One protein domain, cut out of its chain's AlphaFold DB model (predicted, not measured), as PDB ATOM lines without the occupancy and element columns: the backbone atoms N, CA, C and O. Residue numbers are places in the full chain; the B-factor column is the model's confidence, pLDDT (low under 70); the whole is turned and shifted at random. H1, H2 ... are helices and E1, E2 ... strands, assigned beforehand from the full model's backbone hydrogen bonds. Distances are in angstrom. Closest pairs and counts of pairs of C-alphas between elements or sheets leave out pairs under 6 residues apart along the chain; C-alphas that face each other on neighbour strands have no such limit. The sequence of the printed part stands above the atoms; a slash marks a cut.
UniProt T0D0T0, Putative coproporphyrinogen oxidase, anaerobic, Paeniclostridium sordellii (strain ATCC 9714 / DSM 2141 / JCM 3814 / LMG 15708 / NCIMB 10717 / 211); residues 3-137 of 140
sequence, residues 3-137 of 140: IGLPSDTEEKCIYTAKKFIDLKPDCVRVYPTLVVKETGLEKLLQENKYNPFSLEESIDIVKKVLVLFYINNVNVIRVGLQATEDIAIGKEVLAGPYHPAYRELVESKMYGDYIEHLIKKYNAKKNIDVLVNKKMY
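Overview. This is residues 3 to 137 of the 140 residues of the protein "Putative coproporphyrinogen oxidase, anaerobic" of Paeniclostridium sordellii (strain ATCC 9714 / DSM 2141 / JCM 3814 / LMG 15708 / NCIMB 10717 / 211) (UniProt T0D0T0). A small core of two helices side by side, H1 and H3, with the short parallel ribbon E1 and E2 next to H3, lies between two outlying ends. At one end are the small helix H2 and the short strand E3; at the other the long helix H4, which begins on H3, runs away from the core, and the stretch after it folds back to H5, residues 131 to 137 standing free. The printed part has 135 residues with five named helices and three named strands, in the order H1 E1 H2 H3 E2 E3 H4 H5, and is mostly helix. It is only just loose, close to compact, with a radius of gyration of the C-alphas of 17.2 A, and elongated, spanning 52 by 34 by 28 A.

Arrangement. Begin with H1, residues 10 to 22, which touches H3, residues 55 to 71, closest at the C-alphas of Glu 10 and Ile 61, 5.9 A apart. They run the same way at a shallow tilt of 25 degrees. H1 is near E1, residues 27 to 32, with 6 pairs of C-alphas within 10 A. E1 and E2, residues 75 to 79, are parallel neighbours at 22 degrees; look for N 28 and O 75, 2.8 A apart, and N 77 and O 28, 3.0 A apart, both within hydrogen-bond range. With H2, residues 40 to 46, and H3 between them in the chain, they form a strand-helix-strand unit, two parallel strands joined through helices, with a right-handed crossover. The closest C-alphas of H3 and E2 are those of Phe 69 and Asn 75, 7.1 A apart. E3, residues 93 to 95, pairs with no named strand, but residues 35 to 36 pair with it, antiparallel; the closest C-alphas of H2 and E3, Glu 42 and Leu 94, are 7.5 A apart. H4, residues 102 to 121, touches H3 with residues 102 to 110 alone, closest at the C-alphas of Ile 59 and Val 106, 5.1 A; their lines are only just about perpendicular, at 72 degrees. H5, residues 134 to 137, is apart from H4. Every O i to N i+4 pair is within hydrogen-bond range in H1, H2 and H4, and 12 of 13 in H3; H5 is too short for one.

Along the chain. Find C-alpha 10 at (159.372, 187.781, 117.175); from there H1 runs 18.6 A to residue 22. E1 covers 17.2 A, H3 24.3 A and E2 11.2 A. H4 starts at C-alpha 102, (176.566, 189.985, 121.072), and runs 28.8 A. H5 ends at C-alpha 137, (188.952, 199.134, 113.608).

Size, cuts and confidence. The two C-alphas farthest apart, those of Glu 38 and Lys 126, are 54.2 A apart. The printed part has no cut. The links E2 to E3 and H4 to H5 are long. The mean pLDDT of the printed part is 91.7; look for values under 70 at residues 83 to 90 and 134 to 137.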
ATOM      1  N   ILE A   3     164.384 191.559 125.128       98.06
ATOM      2  CA  ILE A   3     163.969 190.712 124.004       98.06
ATOM      3  C   ILE A   3     163.924 189.269 124.491       98.06
ATOM      4  O   ILE A   3     164.919 188.779 125.029       98.06
ATOM      5  N   GLY A   4     162.789 188.593 124.322       97.38
ATOM      6  CA  GLY A   4     162.623 187.201 124.740       97.38
ATOM      7  C   GLY A   4     162.162 187.042 126.185       97.38
ATOM      8  O   GLY A   4     162.552 186.077 126.832       97.38
ATOM      9  N   LEU A   5     161.367 187.977 126.712       97.56
ATOM     10  CA  LEU A   5     160.663 187.809 127.987       97.56
ATOM     11  C   LEU A   5     159.668 186.632 127.920       97.56
ATOM     12  O   LEU A   5     159.342 186.152 126.832       97.56
ATOM     13  N   PRO A   6     159.142 186.145 129.060       97.19
ATOM     14  CA  PRO A   6     158.116 185.111 129.045       97.19
ATOM     15  C   PRO A   6     156.946 185.462 128.116       97.19
ATOM     16  O   PRO A   6     156.350 186.531 128.226       97.19
ATOM     17  N   SER A   7     156.587 184.523 127.237       94.44
ATOM     18  CA  SER A   7     155.561 184.674 126.190       94.44
ATOM     19  C   SER A   7     155.905 185.616 125.026       94.44
ATOM     20  O   SER A   7     155.015 185.865 124.199       94.44
ATOM     21  N   ASP A   8     157.129 186.142 124.934       97.38
ATOM     22  CA  ASP A   8     157.567 186.882 123.748       97.38
ATOM     23  C   ASP A   8     157.612 185.971 122.520       97.38
ATOM     24  O   ASP A   8     157.964 184.795 122.579       97.38
ATOM     25  N   THR A   9     157.282 186.570 121.384       98.12
ATOM     26  CA  THR A   9     157.541 186.041 120.046       98.12
ATOM     27  C   THR A   9     158.283 187.113 119.255       98.12
ATOM     28  O   THR A   9     158.365 188.267 119.699       98.12
ATOM     29  N   GLU A  10     158.798 186.776 118.072       98.38
ATOM     30  CA  GLU A  10     159.372 187.781 117.175       98.38
ATOM     31  C   GLU A  10     158.377 188.925 116.911       98.38
ATOM     32  O   GLU A  10     158.731 190.100 117.036       98.38
ATOM     33  N   GLU A  11     157.114 188.606 116.610       98.62
ATOM     34  CA  GLU A  11     156.093 189.608 116.292       98.62
ATOM     35  C   GLU A  11     155.849 190.553 117.469       98.62
ATOM     36  O   GLU A  11     155.720 191.764 117.271       98.62
ATOM     37  N   LYS A  12     155.830 190.028 118.701       98.50
ATOM     38  CA  LYS A  12     155.679 190.842 119.918       98.50
ATOM     39  C   LYS A  12     156.893 191.727 120.176       98.50
ATOM     40  O   LYS A  12     156.722 192.880 120.581       98.50
ATOM     41  N   CYS A  13     158.098 191.234 119.895       98.69
ATOM     42  CA  CYS A  13     159.316 192.038 119.979       98.69
ATOM     43  C   CYS A  13     159.261 193.198 118.973       98.69
ATOM     44  O   CYS A  13     159.451 194.355 119.345       98.69
ATOM     45  N   ILE A  14     158.911 192.918 117.715       98.69
ATOM     46  CA  ILE A  14     158.768 193.937 116.663       98.69
ATOM     47  C   ILE A  14     157.667 194.945 117.014       98.69
ATOM     48  O   ILE A  14     157.856 196.155 116.861       98.69
ATOM     49  N   TYR A  15     156.520 194.469 117.499       98.69
ATOM     50  CA  TYR A  15     155.429 195.325 117.957       98.69
ATOM     51  C   TYR A  15     155.888 196.264 119.077       98.69
ATOM     52  O   TYR A  15     155.661 197.472 119.008       98.69
ATOM     53  N   THR A  16     156.596 195.732 120.071       98.44
ATOM     54  CA  THR A  16     157.126 196.520 121.189       98.44
ATOM     55  C   THR A  16     158.149 197.553 120.711       98.44
ATOM     56  O   THR A  16     158.092 198.699 121.147       98.44
ATOM     57  N   ALA A  17     159.022 197.212 119.757       98.62
ATOM     58  CA  ALA A  17     159.959 198.169 119.164       98.62
ATOM     59  C   ALA A  17     159.230 199.331 118.465       98.62
ATOM     60  O   ALA A  17     159.585 200.493 118.664       98.62
ATOM     61  N   LYS A  18     158.153 199.043 117.720       98.69
ATOM     62  CA  LYS A  18     157.285 200.079 117.130       98.69
ATOM     63  C   LYS A  18     156.644 200.965 118.201       98.69
ATOM     64  O   LYS A  18     156.629 202.179 118.046       98.69
ATOM     65  N   LYS A  19     156.205 200.390 119.327       98.62
ATOM     66  CA  LYS A  19     155.699 201.172 120.467       98.62
ATOM     67  C   LYS A  19     156.756 202.048 121.120       98.62
ATOM     68  O   LYS A  19     156.436 203.158 121.521       98.62
ATOM     69  N   PHE A  20     158.007 201.605 121.178       98.25
ATOM     70  CA  PHE A  20     159.107 202.467 121.605       98.25
ATOM     71  C   PHE A  20     159.300 203.638 120.636       98.25
ATOM     72  O   PHE A  20     159.453 204.761 121.090       98.25
ATOM     73  N   ILE A  21     159.235 203.407 119.323       98.56
ATOM     74  CA  ILE A  21     159.348 204.474 118.314       98.56
ATOM     75  C   ILE A  21     158.217 205.505 118.461       98.56
ATOM     76  O   ILE A  21     158.489 206.703 118.436       98.56
ATOM     77  N   ASP A  22     156.977 205.058 118.698       98.50
ATOM     78  CA  ASP A  22     155.818 205.940 118.922       98.50
ATOM     79  C   ASP A  22     156.032 206.906 120.110       98.50
ATOM     80  O   ASP A  22     155.533 208.032 120.094       98.50
ATOM     81  N   LEU A  23     156.801 206.488 121.127       98.00
ATOM     82  CA  LEU A  23     157.143 207.302 122.303       98.00
ATOM     83  C   LEU A  23     158.227 208.359 122.031       98.00
ATOM     84  O   LEU A  23     158.447 209.213 122.886       98.00
ATOM     85  N   LYS A  24     158.894 208.309 120.869       97.31
ATOM     86  CA  LYS A  24     159.980 209.220 120.462       97.31
ATOM     87  C   LYS A  24     161.099 209.379 121.512       97.31
ATOM     88  O   LYS A  24     161.414 210.505 121.895       97.31
ATOM     89  N   PRO A  25     161.700 208.284 122.007       97.44
ATOM     90  CA  PRO A  25     162.780 208.369 122.978       97.44
ATOM     91  C   PRO A  25     164.052 208.926 122.335       97.44
ATOM     92  O   PRO A  25     164.362 208.605 121.188       97.44
ATOM     93  N   ASP A  26     164.851 209.655 123.116       96.94
ATOM     94  CA  ASP A  26     166.181 210.098 122.682       96.94
ATOM     95  C   ASP A  26     167.124 208.913 122.441       96.94
ATOM     96  O   ASP A  26     167.957 208.926 121.534       96.94
ATOM     97  N   CYS A  27     167.008 207.866 123.265       97.25
ATOM     98  CA  CYS A  27     167.792 206.650 123.112       97.25
ATOM     99  C   CYS A  27     167.118 205.406 123.697       97.25
ATOM    100  O   CYS A  27     166.225 205.479 124.544       97.25
ATOM    101  N   VAL A  28     167.597 204.238 123.271       98.12
ATOM    102  CA  VAL A  28     167.173 202.929 123.776       98.12
ATOM    103  C   VAL A  28     168.370 202.025 124.062       98.12
ATOM    104  O   VAL A  28     169.441 202.134 123.466       98.12
ATOM    105  N   ARG A  29     168.168 201.087 124.986       98.12
ATOM    106  CA  ARG A  29     169.062 199.949 125.243       98.12
ATOM    107  C   ARG A  29     168.330 198.673 124.861       98.12
ATOM    108  O   ARG A  29     167.156 198.550 125.215       98.12
ATOM    109  N   VAL A  30     168.986 197.742 124.182       98.25
ATOM    110  CA  VAL A  30     168.396 196.471 123.742       98.25
ATOM    111  C   VAL A  30     169.160 195.315 124.376       98.25
ATOM    112  O   VAL A  30     170.366 195.188 124.187       98.25
ATOM    113  N   TYR A  31     168.472 194.472 125.137       96.38
ATOM    114  CA  TYR A  31     169.095 193.346 125.829       96.38
ATOM    115  C   TYR A  31     168.371 192.039 125.507       96.38
ATOM    116  O   TYR A  31     167.142 192.004 125.610       96.38
ATOM    117  N   PRO A  32     169.099 190.961 125.168       96.56
ATOM    118  CA  PRO A  32     168.530 189.626 125.240       96.56
ATOM    119  C   PRO A  32     168.153 189.315 126.693       96.56
ATOM    120  O   PRO A  32     168.867 189.684 127.628       96.56
ATOM    121  N   THR A  33     167.024 188.643 126.888       96.44
ATOM    122  CA  THR A  33     166.608 188.173 128.211       96.44
ATOM    123  C   THR A  33     167.416 186.936 128.575       96.44
ATOM    124  O   THR A  33     167.406 185.950 127.843       96.44
ATOM    125  N   LEU A  34     168.112 186.996 129.708       94.75
ATOM    126  CA  LEU A  34     168.844 185.870 130.274       94.75
ATOM    127  C   LEU A  34     168.110 185.326 131.494       94.75
ATOM    128  O   LEU A  34     167.483 186.077 132.243       94.75
ATOM    129  N   VAL A  35     168.244 184.025 131.717       95.06
ATOM    130  CA  VAL A  35     167.865 183.388 132.976       95.06
ATOM    131  C   VAL A  35     169.061 183.463 133.910       95.06
ATOM    132  O   VAL A  35     170.107 182.885 133.622       95.06
ATOM    133  N   VAL A  36     168.900 184.173 135.022       92.75
ATOM    134  CA  VAL A  36     169.926 184.346 136.059       92.75
ATOM    135  C   VAL A  36     169.506 183.579 137.314       92.75
ATOM    136  O   VAL A  36     168.305 183.456 137.578       92.75
ATOM    137  N   LYS A  37     170.478 183.055 138.063       92.62
ATOM    138  CA  LYS A  37     170.264 182.404 139.362       92.62
ATOM    139  C   LYS A  37     169.462 183.284 140.318       92.62
ATOM    140  O   LYS A  37     169.585 184.504 140.302       92.62
ATOM    141  N   GLU A  38     168.649 182.643 141.147       93.62
ATOM    142  CA  GLU A  38     167.841 183.254 142.203       93.62
ATOM    143  C   GLU A  38     166.828 184.288 141.683       93.62
ATOM    144  O   GLU A  38     166.375 185.176 142.406       93.62
ATOM    145  N   THR A  39     166.419 184.160 140.416       94.94
ATOM    146  CA  THR A  39     165.399 185.024 139.808       94.94
ATOM    147  C   THR A  39     164.093 184.284 139.545       94.94
ATOM    148  O   THR A  39     164.031 183.060 139.437       94.94
ATOM    149  N   GLY A  40     163.015 185.046 139.340       97.12
ATOM    150  CA  GLY A  40     161.742 184.476 138.893       97.12
ATOM    151  C   GLY A  40     161.849 183.727 137.557       97.12
ATOM    152  O   GLY A  40     161.112 182.767 137.343       97.12
ATOM    153  N   LEU A  41     162.785 184.113 136.680       97.25
ATOM    154  CA  LEU A  41     163.001 183.424 135.407       97.25
ATOM    155  C   LEU A  41     163.639 182.046 135.593       97.25
ATOM    156  O   LEU A  41     163.303 181.143 134.834       97.25
ATOM    157  N   GLU A  42     164.496 181.857 136.604       96.94
ATOM    158  CA  GLU A  42     165.023 180.529 136.942       96.94
ATOM    159  C   GLU A  42     163.884 179.592 137.338       96.94
ATOM    160  O   GLU A  42     163.777 178.493 136.797       96.94
ATOM    161  N   LYS A  43     162.985 180.049 138.217       97.88
ATOM    162  CA  LYS A  43     161.823 179.255 138.629       97.88
ATOM    163  C   LYS A  43     160.952 178.865 137.431       97.88
ATOM    164  O   LYS A  43     160.557 177.710 137.307       97.88
ATOM    165  N   LEU A  44     160.674 179.807 136.527       98.06
ATOM    166  CA  LEU A  44     159.885 179.518 135.325       98.06
ATOM    167  C   LEU A  44     160.597 178.550 134.370       98.06
ATOM    168  O   LEU A  44     159.923 177.715 133.766       98.06
ATOM    169  N   LEU A  45     161.924 178.641 134.246       96.75
ATOM    170  CA  LEU A  45     162.727 177.701 133.461       96.75
ATOM    171  C   LEU A  45     162.656 176.288 134.057       96.75
ATOM    172  O   LEU A  45     162.349 175.340 133.340       96.75
ATOM    173  N   GLN A  46     162.870 176.147 135.370       96.94
ATOM    174  CA  GLN A  46     162.810 174.862 136.082       96.94
ATOM    175  C   GLN A  46     161.420 174.209 136.003       96.94
ATOM    176  O   GLN A  46     161.304 172.990 135.898       96.94
ATOM    177  N   GLU A  47     160.357 175.017 136.009       97.75
ATOM    178  CA  GLU A  47     158.974 174.560 135.838       97.75
ATOM    179  C   GLU A  47     158.591 174.294 134.365       97.75
ATOM    180  O   GLU A  47     157.439 173.952 134.094       97.75
ATOM    181  N   ASN A  48     159.517 174.454 133.407       95.94
ATOM    182  CA  ASN A  48     159.273 174.387 131.958       95.94
ATOM    183  C   ASN A  48     158.172 175.352 131.461       95.94
ATOM    184  O   ASN A  48     157.514 175.105 130.451       95.94
ATOM    185  N   LYS A  49     157.961 176.467 132.169       97.38
ATOM    186  CA  LYS A  49     156.992 177.524 131.818       97.38
ATOM    187  C   LYS A  49     157.610 178.665 131.017       97.38
ATOM    188  O   LYS A  49     156.892 179.543 130.540       97.38
ATOM    189  N   TYR A  50     158.930 178.678 130.890       97.69
ATOM    190  CA  TYR A  50     159.664 179.645 130.094       97.69
ATOM    191  C   TYR A  50     160.853 178.962 129.433       97.69
ATOM    192  O   TYR A  50     161.662 178.337 130.111       97.69
ATOM    193  N   ASN A  51     160.956 179.114 128.116       95.81
ATOM    194  CA  ASN A  51     162.137 178.742 127.358       95.81
ATOM    195  C   ASN A  51     162.723 180.026 126.753       95.81
ATOM    196  O   ASN A  51     162.030 180.669 125.959       95.81
ATOM    197  N   PRO A  52     163.935 180.451 127.146       96.50
ATOM    198  CA  PRO A  52     164.555 181.623 126.551       96.50
ATOM    199  C   PRO A  52     164.889 181.352 125.080       96.50
ATOM    200  O   PRO A  52     165.118 180.209 124.687       96.50
ATOM    201  N   PHE A  53     164.959 182.409 124.271       98.00
ATOM    202  CA  PHE A  53     165.451 182.281 122.899       98.00
ATOM    203  C   PHE A  53     166.887 181.752 122.877       98.00
ATOM    204  O   PHE A  53     167.704 182.069 123.752       98.00
ATOM    205  N   SER A  54     167.207 180.990 121.835       97.31
ATOM    206  CA  SER A  54     168.591 180.671 121.503       97.31
ATOM    207  C   SER A  54     169.359 181.927 121.069       97.31
ATOM    208  O   SER A  54     168.781 182.974 120.755       97.31
ATOM    209  N   LEU A  55     170.691 181.824 121.041       96.69
ATOM    210  CA  LEU A  55     171.558 182.901 120.557       96.69
ATOM    211  C   LEU A  55     171.213 183.313 119.119       96.69
ATOM    212  O   LEU A  55     171.091 184.506 118.849       96.69
ATOM    213  N   GLU A  56     171.016 182.341 118.229       98.06
ATOM    214  CA  GLU A  56     170.715 182.575 116.814       98.06
ATOM    215  C   GLU A  56     169.342 183.231 116.617       98.06
ATOM    216  O   GLU A  56     169.258 184.284 115.984       98.06
ATOM    217  N   GLU A  57     168.287 182.693 117.244       98.19
ATOM    218  CA  GLU A  57     166.943 183.293 117.203       98.19
ATOM    219  C   GLU A  57     166.968 184.735 117.716       98.19
ATOM    220  O   GLU A  57     166.392 185.645 117.118       98.19
ATOM    221  N   SER A  58     167.677 184.966 118.821       98.38
ATOM    222  CA  SER A  58     167.805 186.297 119.395       98.38
ATOM    223  C   SER A  58     168.529 187.259 118.451       98.38
ATOM    224  O   SER A  58     168.067 188.385 118.276       98.38
ATOM    225  N   ILE A  59     169.609 186.825 117.797       98.56
ATOM    226  CA  ILE A  59     170.326 187.629 116.796       98.56
ATOM    227  C   ILE A  59     169.395 188.022 115.641       98.56
ATOM    228  O   ILE A  59     169.341 189.197 115.260       98.56
ATOM    229  N   ASP A  60     168.622 187.067 115.119       98.56
ATOM    230  CA  ASP A  60     167.717 187.293 113.991       98.56
ATOM    231  C   ASP A  60     166.526 188.202 114.327       98.56
ATOM    232  O   ASP A  60     166.066 188.959 113.464       98.56
ATOM    233  N   ILE A  61     166.048 188.184 115.570       98.69
ATOM    234  CA  ILE A  61     165.015 189.112 116.045       98.69
ATOM    235  C   ILE A  61     165.620 190.499 116.280       98.69
ATOM    236  O   ILE A  61     165.078 191.513 115.828       98.69
ATOM    237  N   VAL A  62     166.759 190.572 116.976       98.62
ATOM    238  CA  VAL A  62     167.352 191.853 117.375       98.62
ATOM    239  C   VAL A  62     167.837 192.645 116.169       98.62
ATOM    240  O   VAL A  62     167.619 193.855 116.154       98.62
ATOM    241  N   LYS A  63     168.375 192.019 115.112       98.12
ATOM    242  CA  LYS A  63     168.744 192.758 113.886       98.12
ATOM    243  C   LYS A  63     167.545 193.511 113.289       98.12
ATOM    244  O   LYS A  63     167.679 194.671 112.908       98.12
ATOM    245  N   LYS A  64     166.348 192.904 113.286       98.50
ATOM    246  CA  LYS A  64     165.107 193.531 112.790       98.50
ATOM    247  C   LYS A  64     164.709 194.717 113.673       98.50
ATOM    248  O   LYS A  64     164.336 195.772 113.164       98.50
ATOM    249  N   VAL A  65     164.836 194.563 114.991       98.62
ATOM    250  CA  VAL A  65     164.584 195.632 115.972       98.62
ATOM    251  C   VAL A  65     165.567 196.798 115.805       98.62
ATOM    252  O   VAL A  65     165.137 197.950 115.819       98.62
ATOM    253  N   LEU A  66     166.860 196.530 115.596       98.44
ATOM    254  CA  LEU A  66     167.860 197.579 115.368       98.44
ATOM    255  C   LEU A  66     167.579 198.365 114.089       98.44
ATOM    256  O   LEU A  66     167.587 199.593 114.135       98.44
ATOM    257  N   VAL A  67     167.251 197.684 112.984       97.69
ATOM    258  CA  VAL A  67     166.848 198.355 111.737       97.69
ATOM    259  C   VAL A  67     165.683 199.311 111.992       97.69
ATOM    260  O   VAL A  67     165.748 200.461 111.568       97.69
ATOM    261  N   LEU A  68     164.649 198.881 112.726       98.38
ATOM    262  CA  LEU A  68     163.504 199.737 113.056       98.38
ATOM    263  C   LEU A  68     163.913 200.990 113.835       98.38
ATOM    264  O   LEU A  68     163.436 202.076 113.511       98.38
ATOM    265  N   PHE A  69     164.787 200.869 114.835       98.50
ATOM    266  CA  PHE A  69     165.265 202.034 115.579       98.50
ATOM    267  C   PHE A  69     166.118 202.963 114.711       98.50
ATOM    268  O   PHE A  69     165.865 204.168 114.691       98.50
ATOM    269  N   TYR A  70     167.056 202.418 113.934       96.56
ATOM    270  CA  TYR A  70     167.963 203.211 113.104       96.56
ATOM    271  C   TYR A  70     167.235 203.997 112.008       96.56
ATOM    272  O   TYR A  70     167.476 205.194 111.871       96.56
ATOM    273  N   ILE A  71     166.295 203.385 111.277       97.06
ATOM    274  CA  ILE A  71     165.547 204.104 110.225       97.06
ATOM    275  C   ILE A  71     164.610 205.183 110.789       97.06
ATOM    276  O   ILE A  71     164.202 206.080 110.058       97.06
ATOM    277  N   ASN A  72     164.264 205.098 112.078       98.06
ATOM    278  CA  ASN A  72     163.446 206.088 112.782       98.06
ATOM    279  C   ASN A  72     164.292 207.063 113.620       98.06
ATOM    280  O   ASN A  72     163.740 207.780 114.451       98.06
ATOM    281  N   ASN A  73     165.611 207.114 113.400       97.06
ATOM    282  CA  ASN A  73     166.547 208.000 114.100       97.06
ATOM    283  C   ASN A  73     166.536 207.849 115.634       97.06
ATOM    284  O   ASN A  73     166.843 208.797 116.355       97.06
ATOM    285  N   VAL A  74     166.204 206.662 116.146       98.25
ATOM    286  CA  VAL A  74     166.290 206.352 117.577       98.25
ATOM    287  C   VAL A  74     167.692 205.832 117.881       98.25
ATOM    288  O   VAL A  74     168.114 204.798 117.359       98.25
ATOM    289  N   ASN A  75     168.419 206.533 118.750       97.50
ATOM    290  CA  ASN A  75     169.786 206.160 119.096       97.50
ATOM    291  C   ASN A  75     169.818 204.879 119.951       97.50
ATOM    292  O   ASN A  75     169.284 204.847 121.063       97.50
ATOM    293  N   VAL A  76     170.479 203.823 119.474       97.94
ATOM    294  CA  VAL A  76     170.686 202.595 120.257       97.94
ATOM    295  C   VAL A  76     172.040 202.654 120.956       97.94
ATOM    296  O   VAL A  76     173.086 202.355 120.379       97.94
ATOM    297  N   ILE A  77     172.018 203.012 122.237       96.44
ATOM    298  CA  ILE A  77     173.238 203.235 123.027       96.44
ATOM    299  C   ILE A  77     173.844 201.941 123.581       96.44
ATOM    300  O   ILE A  77     174.966 201.952 124.083       96.44
ATOM    301  N   ARG A  78     173.112 200.820 123.529       95.50
ATOM    302  CA  ARG A  78     173.612 199.515 123.979       95.50
ATOM    303  C   ARG A  78     172.839 198.355 123.369       95.50
ATOM    304  O   ARG A  78     171.612 198.412 123.309       95.50
ATOM    305  N   VAL A  79     173.565 197.299 123.004       96.81
ATOM    306  CA  VAL A  79     173.023 196.020 122.536       96.81
ATOM    307  C   VAL A  79     173.781 194.891 123.229       96.81
ATOM    308  O   VAL A  79     175.006 194.848 123.154       96.81
ATOM    309  N   GLY A  80     173.070 193.998 123.914       93.06
ATOM    310  CA  GLY A  80     173.703 192.952 124.720       93.06
ATOM    311  C   GLY A  80     174.189 193.445 126.086       93.06
ATOM    312  O   GLY A  80     174.227 194.643 126.380       93.06
ATOM    313  N   LEU A  81     174.510 192.501 126.965       84.94
ATOM    314  CA  LEU A  81     174.941 192.779 128.336       84.94
ATOM    315  C   LEU A  81     176.454 193.020 128.399       84.94
ATOM    316  O   LEU A  81     177.189 192.613 127.506       84.94
ATOM    317  N   GLN A  82     176.924 193.713 129.443       73.44
ATOM    318  CA  GLN A  82     178.369 193.753 129.700       73.44
ATOM    319  C   GLN A  82     178.767 192.380 130.195       73.44
ATOM    320  O   GLN A  82     178.108 191.851 131.088       73.44
ATOM    321  N   ALA A  83     179.877 191.873 129.677       66.62
ATOM    322  CA  ALA A  83     180.614 190.845 130.375       66.62
ATOM    323  C   ALA A  83     181.137 191.456 131.685       66.62
ATOM    324  O   ALA A  83     182.035 192.298 131.675       66.62
ATOM    325  N   THR A  84     180.522 191.092 132.804       69.56
ATOM    326  CA  THR A  84     181.170 191.151 134.117       69.56
ATOM    327  C   THR A  84     181.643 189.745 134.456       69.56
ATOM    328  O   THR A  84     181.221 188.779 133.815       69.56
ATOM    329  N   GLU A  85     182.520 189.601 135.452       61.62
ATOM    330  CA  GLU A  85     182.948 188.268 135.890       61.62
ATOM    331  C   GLU A  85     181.768 187.376 136.289       61.62
ATOM    332  O   GLU A  85     181.883 186.160 136.152       61.62
ATOM    333  N   ASP A  86     180.651 187.969 136.711       61.75
ATOM    334  CA  ASP A  86     179.448 187.283 137.181       61.75
ATOM    335  C   ASP A  86     178.462 186.952 136.043       61.75
ATOM    336  O   ASP A  86     177.872 185.865 136.011       61.75
ATOM    337  N   ILE A  87     178.357 187.826 135.031       65.38
ATOM    338  CA  ILE A  87     177.512 187.622 133.842       65.38
ATOM    339  C   ILE A  87     178.285 186.795 132.806       65.38
ATOM    340  O   ILE A  87     178.719 187.281 131.763       65.38
ATOM    341  N   ALA A  88     178.441 185.506 133.098       64.44
ATOM    342  CA  ALA A  88     178.905 184.488 132.161       64.44
ATOM    343  C   ALA A  88     178.053 183.219 132.298       64.44
ATOM    344  O   ALA A  88     177.611 182.871 133.398       64.44
ATOM    345  N   ILE A  89     177.830 182.514 131.180       62.59
ATOM    346  CA  ILE A  89     177.138 181.215 131.187       62.59
ATOM    347  C   ILE A  89     177.892 180.260 132.121       62.59
ATOM    348  O   ILE A  89     179.104 180.090 131.992       62.59
ATOM    349  N   GLY A  90     177.171 179.650 133.065       62.12
ATOM    350  CA  GLY A  90     177.727 178.716 134.050       62.12
ATOM    351  C   GLY A  90     178.128 179.348 135.389       62.12
ATOM    352  O   GLY A  90     178.359 178.612 136.348       62.12
ATOM    353  N   LYS A  91     178.148 180.684 135.495       76.12
ATOM    354  CA  LYS A  91     178.255 181.404 136.776       76.12
ATOM    355  C   LYS A  91     176.876 181.831 137.260       76.12
ATOM    356  O   LYS A  91     176.174 181.000 137.834       76.12
ATOM    357  N   GLU A  92     176.468 183.076 137.027       84.56
ATOM    358  CA  GLU A  92     175.129 183.543 137.400       84.56
ATOM    359  C   GLU A  92     174.097 183.321 136.294       84.56
ATOM    360  O   GLU A  92     172.914 183.173 136.584       84.56
ATOM    361  N   VAL A  93     174.525 183.232 135.031       89.38
ATOM    362  CA  VAL A  93     173.630 182.981 133.895       89.38
ATOM    363  C   VAL A  93     173.432 181.478 133.709       89.38
ATOM    364  O   VAL A  93     174.380 180.741 133.427       89.38
ATOM    365  N   LEU A  94     172.182 181.039 133.832       92.06
ATOM    366  CA  LEU A  94     171.754 179.650 133.667       92.06
ATOM    367  C   LEU A  94     171.382 179.319 132.219       92.06
ATOM    368  O   LEU A  94     171.684 178.226 131.750       92.06
ATOM    369  N   ALA A  95     170.725 180.244 131.514       93.88
ATOM    370  CA  ALA A  95     170.277 180.044 130.135       93.88
ATOM    371  C   ALA A  95     170.018 181.374 129.407       93.88
ATOM    372  O   ALA A  95     169.874 182.428 130.030       93.88
ATOM    373  N   GLY A  96     169.897 181.304 128.081       94.19
ATOM    374  CA  GLY A  96     169.506 182.417 127.213       94.19
ATOM    375  C   GLY A  96     170.610 182.924 126.278       94.19
ATOM    376  O   GLY A  96     171.717 182.377 126.259       94.19
ATOM    377  N   PRO A  97     170.320 183.965 125.474       94.56
ATOM    378  CA  PRO A  97     171.176 184.397 124.377       94.56
ATOM    379  C   PRO A  97     172.329 185.284 124.866       94.56
ATOM    380  O   PRO A  97     172.290 186.509 124.749       94.56
ATOM    381  N   TYR A  98     173.370 184.668 125.429       91.88
ATOM    382  CA  TYR A  98     174.572 185.372 125.879       91.88
ATOM    383  C   TYR A  98     175.757 185.157 124.934       91.88
ATOM    384  O   TYR A  98     176.111 184.029 124.596       91.88
ATOM    385  N   HIS A  99     176.412 186.258 124.567       90.88
ATOM    386  CA  HIS A  99     177.731 186.258 123.944       90.88
ATOM    387  C   HIS A  99     178.455 187.574 124.289       90.88
ATOM    388  O   HIS A  99     177.825 188.630 124.211       90.88
ATOM    389  N   PRO A 100     179.762 187.578 124.615       88.94
ATOM    390  CA  PRO A 100     180.488 188.817 124.927       88.94
ATOM    391  C   PRO A 100     180.454 189.844 123.784       88.94
ATOM    392  O   PRO A 100     180.308 191.040 124.010       88.94
ATOM    393  N   ALA A 101     180.517 189.361 122.541       91.56
ATOM    394  CA  ALA A 101     180.423 190.170 121.324       91.56
ATOM    395  C   ALA A 101     178.999 190.202 120.729       91.56
ATOM    396  O   ALA A 101     178.838 190.237 119.514       91.56
ATOM    397  N   TYR A 102     177.950 190.116 121.555       95.06
ATOM    398  CA  TYR A 102     176.566 189.985 121.072       95.06
ATOM    399  C   TYR A 102     176.175 191.073 120.057       95.06
ATOM    400  O   TYR A 102     175.613 190.759 119.012       95.06
ATOM    401  N   ARG A 103     176.527 192.342 120.317       95.56
ATOM    402  CA  ARG A 103     176.273 193.445 119.375       95.56
ATOM    403  C   ARG A 103     176.922 193.212 118.012       95.56
ATOM    404  O   ARG A 103     176.251 193.373 117.001       95.56
ATOM    405  N   GLU A 104     178.192 192.817 118.004       95.38
ATOM    406  CA  GLU A 104     178.950 192.567 116.776       95.38
ATOM    407  C   GLU A 104     178.306 191.458 115.944       95.38
ATOM    408  O   GLU A 104     178.169 191.599 114.733       95.38
ATOM    409  N   LEU A 105     177.841 190.382 116.589       96.88
ATOM    410  CA  LEU A 105     177.147 189.288 115.905       96.88
ATOM    411  C   LEU A 105     175.833 189.752 115.265       96.88
ATOM    412  O   LEU A 105     175.545 189.408 114.117       96.88
ATOM    413  N   VAL A 106     175.051 190.558 115.989       98.12
ATOM    414  CA  VAL A 106     173.801 191.134 115.477       98.12
ATOM    415  C   VAL A 106     174.066 192.047 114.282       98.12
ATOM    416  O   VAL A 106     173.422 191.905 113.240       98.12
ATOM    417  N   GLU A 107     175.006 192.985 114.415       95.81
ATOM    418  CA  GLU A 107     175.317 193.944 113.354       95.81
ATOM    419  C   GLU A 107     175.960 193.251 112.144       95.81
ATOM    420  O   GLU A 107     175.553 193.510 111.012       95.81
ATOM    421  N   SER A 108     176.852 192.279 112.357       95.56
ATOM    422  CA  SER A 108     177.425 191.447 111.290       95.56
ATOM    423  C   SER A 108     176.352 190.702 110.498       95.56
ATOM    424  O   SER A 108     176.385 190.706 109.266       95.56
ATOM    425  N   LYS A 109     175.360 190.102 111.175       97.00
ATOM    426  CA  LYS A 109     174.243 189.425 110.500       97.00
ATOM    427  C   LYS A 109     173.394 190.412 109.696       97.00
ATOM    428  O   LYS A 109     173.038 190.120 108.559       97.00
ATOM    429  N   MET A 110     173.117 191.592 110.254       95.62
ATOM    430  CA  MET A 110     172.397 192.670 109.567       95.62
ATOM    431  C   MET A 110     173.123 193.132 108.292       95.62
ATOM    432  O   MET A 110     172.495 193.258 107.239       95.62
ATOM    433  N   TYR A 111     174.439 193.361 108.361       93.25
ATOM    434  CA  TYR A 111     175.238 193.727 107.189       93.25
ATOM    435  C   TYR A 111     175.298 192.593 106.165       93.25
ATOM    436  O   TYR A 111     175.164 192.855 104.971       93.25
ATOM    437  N   GLY A 112     175.441 191.346 106.621       93.81
ATOM    438  CA  GLY A 112     175.396 190.158 105.769       93.81
ATOM    439  C   GLY A 112     174.102 190.078 104.959       93.81
ATOM    440  O   GLY A 112     174.159 189.989 103.734       93.81
ATOM    441  N   ASP A 113     172.946 190.225 105.616       95.31
ATOM    442  CA  ASP A 113     171.636 190.226 104.951       95.31
ATOM    443  C   ASP A 113     171.536 191.336 103.885       95.31
ATOM    444  O   ASP A 113     171.001 191.125 102.792       95.31
ATOM    445  N   TYR A 114     172.074 192.526 104.177       92.56
ATOM    446  CA  TYR A 114     172.077 193.640 103.231       92.56
ATOM    447  C   TYR A 114     172.995 193.382 102.030       92.56
ATOM    448  O   TYR A 114     172.592 193.605 100.888       92.56
ATOM    449  N   ILE A 115     174.204 192.867 102.261       92.44
ATOM    450  CA  ILE A 115     175.138 192.497 101.193       92.44
ATOM    451  C   ILE A 115     174.508 191.420 100.306       92.44
ATOM    452  O   ILE A 115     174.457 191.592  99.088       92.44
ATOM    453  N   GLU A 116     173.946 190.359 100.887       92.81
ATOM    454  CA  GLU A 116     173.240 189.315 100.135       92.81
ATOM    455  C   GLU A 116     172.091 189.876  99.292       92.81
ATOM    456  O   GLU A 116     171.904 189.472  98.137       92.81
ATOM    457  N   HIS A 117     171.323 190.820  99.844       93.50
ATOM    458  CA  HIS A 117     170.275 191.508  99.103       93.50
ATOM    459  C   HIS A 117     170.840 192.252  97.884       93.50
ATOM    460  O   HIS A 117     170.293 192.120  96.789       93.50
ATOM    461  N   LEU A 118     171.941 192.995  98.040       92.00
ATOM    462  CA  LEU A 118     172.579 193.723  96.938       92.00
ATOM    463  C   LEU A 118     173.108 192.773  95.854       92.00
ATOM    464  O   LEU A 118     172.887 193.026  94.670       92.00
ATOM    465  N   ILE A 119     173.736 191.660  96.242       91.69
ATOM    466  CA  ILE A 119     174.228 190.635  95.306       91.69
ATOM    467  C   ILE A 119     173.091 190.133  94.420       91.69
ATOM    468  O   ILE A 119     173.213 190.122  93.193       91.69
ATOM    469  N   LYS A 120     171.964 189.761  95.042       92.75
ATOM    470  CA  LYS A 120     170.771 189.272  94.338       92.75
ATOM    471  C   LYS A 120     170.163 190.366  93.463       92.75
ATOM    472  O   LYS A 120     169.893 190.126  92.289       92.75
ATOM    473  N   LYS A 121     169.994 191.576  94.007       93.56
ATOM    474  CA  LYS A 121     169.382 192.724  93.319       93.56
ATOM    475  C   LYS A 121     170.135 193.123  92.051       93.56
ATOM    476  O   LYS A 121     169.500 193.422  91.044       93.56
ATOM    477  N   TYR A 122     171.464 193.123  92.091       90.31
ATOM    478  CA  TYR A 122     172.301 193.499  90.948       90.31
ATOM    479  C   TYR A 122     172.775 192.302  90.118       90.31
ATOM    480  O   TYR A 122     173.531 192.491  89.166       90.31
ATOM    481  N   ASN A 123     172.330 191.083  90.453       89.69
ATOM    482  CA  ASN A 123     172.759 189.839  89.811       89.69
ATOM    483  C   ASN A 123     174.293 189.764  89.697       89.69
ATOM    484  O   ASN A 123     174.839 189.469  88.631       89.69
ATOM    485  N   ALA A 124     174.994 190.119  90.776       85.81
ATOM    486  CA  ALA A 124     176.448 190.163  90.791       85.81
ATOM    487  C   ALA A 124     176.999 188.734  90.649       85.81
ATOM    488  O   ALA A 124     176.823 187.902  91.534       85.81
ATOM    489  N   LYS A 125     177.637 188.435  89.509       79.88
ATOM    490  CA  LYS A 125     178.110 187.077  89.158       79.88
ATOM    491  C   LYS A 125     179.608 186.842  89.387       79.88
ATOM    492  O   LYS A 125     180.114 185.783  89.031       79.88
ATOM    493  N   LYS A 126     180.337 187.848  89.872       80.69
ATOM    494  CA  LYS A 126     181.804 187.843  90.018       80.69
ATOM    495  C   LYS A 126     182.200 188.311  91.425       80.69
ATOM    496  O   LYS A 126     181.349 188.408  92.301       80.69
ATOM    497  N   ASN A 127     183.488 188.597  91.616       80.94
ATOM    498  CA  ASN A 127     184.054 189.165  92.837       80.94
ATOM    499  C   ASN A 127     183.308 190.440  93.264       80.94
ATOM    500  O   ASN A 127     182.952 191.266  92.420       80.94
ATOM    501  N   ILE A 128     183.086 190.580  94.570       81.62
ATOM    502  CA  ILE A 128     182.456 191.743  95.199       81.62
ATOM    503  C   ILE A 128     183.485 192.355  96.135       81.62
ATOM    504  O   ILE A 128     183.931 191.696  97.075       81.62
ATOM    505  N   ASP A 129     183.827 193.614  95.895       85.81
ATOM    506  CA  ASP A 129     184.700 194.371  96.781       85.81
ATOM    507  C   ASP A 129     183.845 195.099  97.820       85.81
ATOM    508  O   ASP A 129     183.047 195.981  97.491       85.81
ATOM    509  N   VAL A 130     183.996 194.722  99.090       82.81
ATOM    510  CA  VAL A 130     183.340 195.397 100.217       82.81
ATOM    511  C   VAL A 130     184.338 196.364 100.839       82.81
ATOM    512  O   VAL A 130     185.318 195.960 101.462       82.81
ATOM    513  N   LEU A 131     184.094 197.661 100.656       85.44
ATOM    514  CA  LEU A 131     184.923 198.718 101.222       85.44
ATOM    515  C   LEU A 131     184.370 199.129 102.587       85.44
ATOM    516  O   LEU A 131     183.246 199.614 102.689       85.44
ATOM    517  N   VAL A 132     185.182 198.966 103.628       80.25
ATOM    518  CA  VAL A 132     184.871 199.405 104.994       80.25
ATOM    519  C   VAL A 132     185.790 200.551 105.403       80.25
ATOM    520  O   VAL A 132     186.947 200.631 104.981       80.25
ATOM    521  N   ASN A 133     185.284 201.476 106.218       78.12
ATOM    522  CA  ASN A 133     186.087 202.598 106.693       78.12
ATOM    523  C   ASN A 133     187.137 202.111 107.708       78.12
ATOM    524  O   ASN A 133     186.786 201.560 108.750       78.12
ATOM    525  N   LYS A 134     188.423 202.385 107.446       66.69
ATOM    526  CA  LYS A 134     189.541 202.041 108.346       66.69
ATOM    527  C   LYS A 134     189.381 202.574 109.774       66.69
ATOM    528  O   LYS A 134     189.878 201.939 110.697       66.69
ATOM    529  N   LYS A 135     188.690 203.705 109.975       59.72
ATOM    530  CA  LYS A 135     188.470 204.277 111.317       59.72
ATOM    531  C   LYS A 135     187.616 203.393 112.236       59.72
ATOM    532  O   LYS A 135     187.651 203.610 113.436       59.72
ATOM    533  N   MET A 136     186.894 202.396 111.717       54.81
ATOM    534  CA  MET A 136     186.066 201.503 112.542       54.81
ATOM    535  C   MET A 136     186.855 200.429 113.316       54.81
ATOM    536  O   MET A 136     186.269 199.773 114.168       54.81
ATOM    537  N   TYR A 137     188.158 200.248 113.054       50.19
ATOM    538  CA  TYR A 137     188.952 199.134 113.608       50.19
ATOM    539  C   TYR A 137     190.187 199.560 114.424       50.19
ATOM    540  O   TYR A 137     190.963 198.697 114.822       50.19
TER     541      TYR A 137